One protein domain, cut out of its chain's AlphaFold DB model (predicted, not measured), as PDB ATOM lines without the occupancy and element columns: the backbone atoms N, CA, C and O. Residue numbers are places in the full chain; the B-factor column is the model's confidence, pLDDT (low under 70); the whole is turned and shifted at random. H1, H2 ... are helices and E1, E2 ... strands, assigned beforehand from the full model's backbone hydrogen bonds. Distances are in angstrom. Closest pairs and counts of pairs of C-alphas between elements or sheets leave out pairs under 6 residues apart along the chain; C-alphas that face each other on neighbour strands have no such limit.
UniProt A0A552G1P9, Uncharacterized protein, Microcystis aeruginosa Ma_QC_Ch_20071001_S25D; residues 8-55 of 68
ATOM      1  N   ASP A   8      40.487  55.400  82.800       82.12
ATOM      2  CA  ASP A   8      39.080  54.998  82.931       82.12
ATOM      3  C   ASP A   8      38.776  53.746  82.098       82.12
ATOM      4  O   ASP A   8      38.078  52.826  82.536       82.12
ATOM      5  N   PHE A   9      39.377  53.657  80.907       82.62
ATOM      6  CA  PHE A   9      39.280  52.473  80.058       82.62
ATOM      7  C   PHE A   9      39.900  51.251  80.738       82.62
ATOM      8  O   PHE A   9      39.339  50.160  80.655       82.62
ATOM      9  N   VAL A  10      41.025  51.406  81.442       84.25
ATOM     10  CA  VAL A  10      41.663  50.293  82.159       84.25
ATOM     11  C   VAL A  10      40.753  49.772  83.274       84.25
ATOM     12  O   VAL A  10      40.585  48.556  83.389       84.25
ATOM     13  N   GLY A  11      40.124  50.664  84.044       86.44
ATOM     14  CA  GLY A  11      39.185  50.289  85.107       86.44
ATOM     15  C   GLY A  11      37.970  49.516  84.587       86.44
ATOM     16  O   GLY A  11      37.595  48.485  85.150       86.44
ATOM     17  N   LEU A  12      37.390  49.955  83.467       84.69
ATOM     18  CA  LEU A  12      36.283  49.254  82.810       84.69
ATOM     19  C   LEU A  12      36.731  47.931  82.178       84.69
ATOM     20  O   LEU A  12      36.056  46.912  82.312       84.69
ATOM     21  N   PHE A  13      37.900  47.908  81.535       84.31
ATOM     22  CA  PHE A  13      38.444  46.707  80.906       84.31
ATOM     23  C   PHE A  13      38.719  45.598  81.925       84.31
ATOM     24  O   PHE A  13      38.504  44.423  81.629       84.31
ATOM     25  N   GLN A  14      39.167  45.949  83.133       84.75
ATOM     26  CA  GLN A  14      39.410  44.988  84.212       84.75
ATOM     27  C   GLN A  14      38.132  44.299  84.708       84.75
ATOM     28  O   GLN A  14      38.197  43.124  85.073       84.75
ATOM     29  N   GLN A  15      36.985  44.978  84.649       88.19
ATOM     30  CA  GLN A  15      35.684  44.429  85.052       88.19
ATOM     31  C   GLN A  15      35.096  43.451  84.023       88.19
ATOM     32  O   GLN A  15      34.167  42.706  84.333       88.19
ATOM     33  N   LEU A  16      35.634  43.414  82.798       85.50
ATOM     34  CA  LEU A  16      35.141  42.518  81.757       85.50
ATOM     35  C   LEU A  16      35.484  41.044  82.054       85.50
ATOM     36  O   LEU A  16      36.532  40.747  82.635       85.50
ATOM     37  N   PRO A  17      34.668  40.086  81.582       88.81
ATOM     38  CA  PRO A  17      34.999  38.668  81.675       88.81
ATOM     39  C   PRO A  17      36.317  38.334  80.958       88.81
ATOM     40  O   PRO A  17      36.601  38.858  79.879       88.81
ATOM     41  N   GLU A  18      37.090  37.378  81.481       84.62
ATOM     42  CA  GLU A  18      38.386  36.973  80.898       84.62
ATOM     43  C   GLU A  18      38.290  36.573  79.417       84.62
ATOM     44  O   GLU A  18      39.183  36.863  78.615       84.62
ATOM     45  N   ARG A  19      37.168  35.961  79.011       83.44
ATOM     46  CA  ARG A  19      36.899  35.621  77.606       83.44
ATOM     47  C   ARG A  19      36.910  36.863  76.712       83.44
ATOM     48  O   ARG A  19      37.488  36.817  75.628       83.44
ATOM     49  N   VAL A  20      36.305  37.954  77.175       82.69
ATOM     50  CA  VAL A  20      36.241  39.238  76.467       82.69
ATOM     51  C   VAL A  20      37.625  39.866  76.387       82.69
ATOM     52  O   VAL A  20      38.069  40.228  75.298       82.69
ATOM     53  N   LYS A  21      38.354  39.906  77.510       85.56
ATOM     54  CA  LYS A  21      39.723  40.441  77.552       85.56
ATOM     55  C   LYS A  21      40.654  39.704  76.594       85.56
ATOM     56  O   LYS A  21      41.449  40.335  75.898       85.56
ATOM     57  N   ARG A  22      40.551  38.372  76.520       86.50
ATOM     58  CA  ARG A  22      41.359  37.547  75.611       86.50
ATOM     59  C   ARG A  22      41.078  37.870  74.144       86.50
ATOM     60  O   ARG A  22      42.024  38.034  73.377       86.50
ATOM     61  N   THR A  23      39.808  37.992  73.760       82.69
ATOM     62  CA  THR A  23      39.432  38.370  72.390       82.69
ATOM     63  C   THR A  23      39.901  39.787  72.060       82.69
ATOM     64  O   THR A  23      40.508  39.992  71.013       82.69
ATOM     65  N   ALA A  24      39.719  40.746  72.974       83.56
ATOM     66  CA  ALA A  24      40.164  42.126  72.784       83.56
ATOM     67  C   ALA A  24      41.685  42.213  72.580       83.56
ATOM     68  O   ALA A  24      42.151  42.841  71.633       83.56
ATOM     69  N   ARG A  25      42.468  41.505  73.407       85.44
ATOM     70  CA  ARG A  25      43.932  41.423  73.262       85.44
ATOM     71  C   ARG A  25      44.352  40.779  71.943       85.44
ATOM     72  O   ARG A  25      45.313  41.236  71.330       85.44
ATOM     73  N   LYS A  26      43.644  39.735  71.497       85.19
ATOM     74  CA  LYS A  26      43.914  39.078  70.211       85.19
ATOM     75  C   LYS A  26      43.686  40.042  69.043       85.19
ATOM     76  O   LYS A  26      44.562  40.157  68.191       85.19
ATOM     77  N   ASN A  27      42.567  40.763  69.047       81.75
ATOM     78  CA  ASN A  27      42.244  41.742  68.007       81.75
ATOM     79  C   ASN A  27      43.226  42.921  68.021       81.75
ATOM     80  O   ASN A  27      43.710  43.311  66.967       81.75
ATOM     81  N   TYR A  28      43.602  43.426  69.201       83.44
ATOM     82  CA  TYR A  28      44.619  44.475  69.322       83.44
ATOM     83  C   TYR A  28      45.992  44.020  68.804       83.44
ATOM     84  O   TYR A  28      46.671  44.773  68.110       83.44
ATOM     85  N   LYS A  29      46.406  42.777  69.092       85.00
ATOM     86  CA  LYS A  29      47.658  42.222  68.557       85.00
ATOM     87  C   LYS A  29      47.614  42.108  67.031       85.00
ATOM     88  O   LYS A  29      48.588  42.479  66.389       85.00
ATOM     89  N   LEU A  30      46.498  41.636  66.475       83.38
ATOM     90  CA  LEU A  30      46.300  41.555  65.026       83.38
ATOM     91  C   LEU A  30      46.326  42.945  64.379       83.38
ATOM     92  O   LEU A  30      46.995  43.121  63.375       83.38
ATOM     93  N   TRP A  31      45.675  43.935  64.990       82.69
ATOM     94  CA  TRP A  31      45.713  45.328  64.543       82.69
ATOM     95  C   TRP A  31      47.119  45.925  64.575       82.69
ATOM     96  O   TRP A  31      47.527  46.602  63.638       82.69
ATOM     97  N   LYS A  32      47.883  45.655  65.638       82.44
ATOM     98  CA  LYS A  32      49.257  46.151  65.772       82.44
ATOM     99  C   LYS A  32      50.192  45.567  64.709       82.44
ATOM    100  O   LYS A  32      51.122  46.255  64.296       82.44
ATOM    101  N   ASP A  33      49.969  44.313  64.330       84.50
ATOM    102  CA  ASP A  33      50.769  43.588  63.340       84.50
ATOM    103  C   ASP A  33      50.350  43.938  61.904       84.50
ATOM    104  O   ASP A  33      51.186  44.267  61.067       84.50
ATOM    105  N   ASN A  34      49.040  43.953  61.642       79.94
ATOM    106  CA  ASN A  34      48.459  44.311  60.358       79.94
ATOM    107  C   ASN A  34      47.174  45.146  60.547       79.94
ATOM    108  O   ASN A  34      46.073  44.593  60.655       79.94
ATOM    109  N   PRO A  35      47.286  46.484  60.559       74.94
ATOM    110  CA  PRO A  35      46.148  47.367  60.796       74.94
ATOM    111  C   PRO A  35      45.126  47.371  59.656       74.94
ATOM    112  O   PRO A  35      44.007  47.812  59.876       74.94
ATOM    113  N   SER A  36      45.465  46.851  58.473       73.50
ATOM    114  CA  SER A  36      44.555  46.755  57.321       73.50
ATOM    115  C   SER A  36      44.048  45.327  57.093       73.50
ATOM    116  O   SER A  36      43.598  44.992  55.998       73.50
ATOM    117  N   HIS A  37      44.151  44.450  58.100       71.94
ATOM    118  CA  HIS A  37      43.743  43.058  57.953       71.94
ATOM    119  C   HIS A  37      42.212  42.940  57.803       71.94
ATOM    120  O   HIS A  37      41.493  43.379  58.697       71.94
ATOM    121  N   PRO A  38      41.684  42.272  56.759       69.31
ATOM    122  CA  PRO A  38      40.240  42.212  56.481       69.31
ATOM    123  C   PRO A  38      39.421  41.458  57.543       69.31
ATOM    124  O   PRO A  38      38.208  41.601  57.607       69.31
ATOM    125  N   SER A  39      40.068  40.655  58.396       71.19
ATOM    126  CA  SER A  39      39.411  40.018  59.557       71.19
ATOM    127  C   SER A  39      39.237  40.939  60.765       71.19
ATOM    128  O   SER A  39      38.560  40.561  61.721       71.19
ATOM    129  N   LEU A  40      39.870  42.113  60.769       70.88
ATOM    130  CA  LEU A  40      39.487  43.179  61.680       70.88
ATOM    131  C   LEU A  40      38.241  43.795  61.054       70.88
ATOM    132  O   LEU A  40      38.337  44.582  60.119       70.88
ATOM    133  N   GLU A  41      37.068  43.365  61.515       67.25
ATOM    134  CA  GLU A  41      35.788  43.952  61.116       67.25
ATOM    135  C   GLU A  41      35.714  45.389  61.650       67.25
ATOM    136  O   GLU A  41      35.095  45.664  62.685       67.25
ATOM    137  N   PHE A  42      36.416  46.304  60.980       69.31
ATOM    138  CA  PHE A  42      36.339  47.725  61.251       69.31
ATOM    139  C   PHE A  42      34.934  48.186  60.914       69.31
ATOM    140  O   PHE A  42      34.487  48.134  59.770       69.31
ATOM    141  N   LYS A  43      34.234  48.634  61.945       68.69
ATOM    142  CA  LYS A  43      33.013  49.400  61.788       68.69
ATOM    143  C   LYS A  43      33.398  50.861  61.817       68.69
ATOM    144  O   LYS A  43      33.937  51.352  62.807       68.69
ATOM    145  N   GLU A  44      33.140  51.534  60.713       66.56
ATOM    146  CA  GLU A  44      33.247  52.978  60.639       66.56
ATOM    147  C   GLU A  44      32.169  53.582  61.544       66.56
ATOM    148  O   GLU A  44      30.987  53.269  61.404       66.56
ATOM    149  N   VAL A  45      32.591  54.356  62.547       68.56
ATOM    150  CA  VAL A  45      31.668  54.997  63.499       68.56
ATOM    151  C   VAL A  45      31.481  56.461  63.148       68.56
ATOM    152  O   VAL A  45      30.365  56.961  63.245       68.56
ATOM    153  N   ASN A  46      32.548  57.130  62.706       63.34
ATOM    154  CA  ASN A  46      32.456  58.473  62.157       63.34
ATOM    155  C   ASN A  46      33.483  58.672  61.032       63.34
ATOM    156  O   ASN A  46      34.680  58.483  61.261       63.34
ATOM    157  N   GLN A  47      33.015  59.049  59.839       61.91
ATOM    158  CA  GLN A  47      33.883  59.291  58.679       61.91
ATOM    159  C   GLN A  47      34.606  60.639  58.798       61.91
ATOM    160  O   GLN A  47      35.766  60.750  58.405       61.91
ATOM    161  N   GLU A  48      33.942  61.649  59.375       71.00
ATOM    162  CA  GLU A  48      34.476  63.015  59.488       71.00
ATOM    163  C   GLU A  48      35.688  63.075  60.424       71.00
ATOM    164  O   GLU A  48      36.689  63.712  60.107       71.00
ATOM    165  N   ASP A  49      35.640  62.326  61.528       67.69
ATOM    166  CA  ASP A  49      36.730  62.233  62.508       67.69
ATOM    167  C   ASP A  49      37.693  61.056  62.246       67.69
ATOM    168  O   ASP A  49      38.594  60.803  63.046       67.69
ATOM    169  N   GLN A  50      37.498  60.297  61.158       67.44
ATOM    170  CA  GLN A  50      38.254  59.069  60.854       67.44
ATOM    171  C   GLN A  50      38.284  58.073  62.033       67.44
ATOM    172  O   GLN A  50      39.292  57.416  62.305       67.44
ATOM    173  N   ILE A  51      37.161  57.949  62.750       70.00
ATOM    174  CA  ILE A  51      37.042  57.083  63.928       70.00
ATOM    175  C   ILE A  51      36.537  55.711  63.504       70.00
ATOM    176  O   ILE A  51      35.396  55.538  63.059       70.00
ATOM    177  N   TRP A  52      37.392  54.708  63.685       70.00
ATOM    178  CA  TRP A  52      37.090  53.317  63.364       70.00
ATOM    179  C   TRP A  52      36.978  52.499  64.652       70.00
ATOM    180  O   TRP A  52      37.833  52.580  65.533       70.00
ATOM    181  N   SER A  53      35.933  51.681  64.764       69.44
ATOM    182  CA  SER A  53      35.747  50.751  65.878       69.44
ATOM    183  C   SER A  53      36.020  49.321  65.454       69.44
ATOM    184  O   SER A  53      35.478  48.834  64.465       69.44
ATOM    185  N   ILE A  54      36.818  48.610  66.248       73.44
ATOM    186  CA  ILE A  54      37.025  47.171  66.082       73.44
ATOM    187  C   ILE A  54      36.073  46.452  67.031       73.44
ATOM    188  O   ILE A  54      36.185  46.568  68.254       73.44
ATOM    189  N   GLY A  55      35.150  45.673  66.470       68.69
ATOM    190  CA  GLY A  55      34.292  44.804  67.262       68.69
ATOM    191  C   GLY A  55      35.122  43.736  67.973       68.69
ATOM    192  O   GLY A  55      35.768  42.895  67.347       68.69
TER     193      GLY A  55
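This is residues 8 to 55 of the 68 residues of an uncharacterized protein of Microcystis aeruginosa Ma_QC_Ch_20071001_S25D (UniProt A0A552G1P9). The model is an open arch: the long helix H2 makes the beam, the short helix H1 folds back beneath one end of it, and the hairpin of strands E1 and E2 hangs from the other end on the same side. The space between H1 and the hairpin is open, and the contacts are few; the corner at residues 14 to 20, of which 18 to 20 belong to H2, stands free. The printed part has 48 residues, with two named helices and then two named strands, in the order H1, H2, E1, E2; the sheet has the order E1 - E2 and is antiparallel. The class is mixed, helices and strands. The whole is loose, with a radius of gyration of the C-alphas of 12.2 A, and the C-alphas span 31 by 22 by 14 A.

H1, residues 8 to 15, is joined by a tight link of 2 residues to H2, residues 18 to 33. The two helices are close but not clearly touching, with 1 pair of C-alphas within 8 A, those of Phe 13 and Lys 21, 7.2 A apart. They run opposite ways at a steep tilt of 48 degrees. In H2 every O i to N i+4 pair is within hydrogen-bond range; in H1 it is 3 of 4. E1, residues 42 to 46, and E2, residues 51 to 54, form a hairpin of antiparallel neighbour strands, with 150 degrees between their directions. N 43 and O 53 are 2.8 A apart, and N 51 and O 46 are 2.9 A apart, both within hydrogen-bond range. The C-alphas of Phe 42 and Ile 54, 4.9 A apart, face each other. The closest C-alphas of H2 and E2 are those of Asn 27 and Ile 54, 7.8 A apart. H1 is apart from both E1 and E2.

H1 begins with C-alpha 8 at (39.080, 54.998, 82.931) and is 11.3 A long from first to last C-alpha. H2, the longest helix, runs 22.5 A from C-alpha 18 at (38.386, 36.973, 80.898) to C-alpha 33 at (50.769, 43.588, 63.340). E1 is 11.5 A long and E2 10.1 A, the latter ending with C-alpha 54 at (37.025, 47.171, 66.082).

The two C-alphas farthest apart are those of Glu 18 and Glu 48, 33.9 A. The first and last printed C-alphas, those of Asp 8 and Gly 55, are 19.3 A apart. The printed part has no cut. No link is long: H1 to H2 and E1 to E2 are tight, and H2 to E1, with 8 residues, is short. The mean pLDDT of the printed part is 77.7; 12 residues are under 70, namely 38, 41 to 47, 49 to 50, 53 and 55.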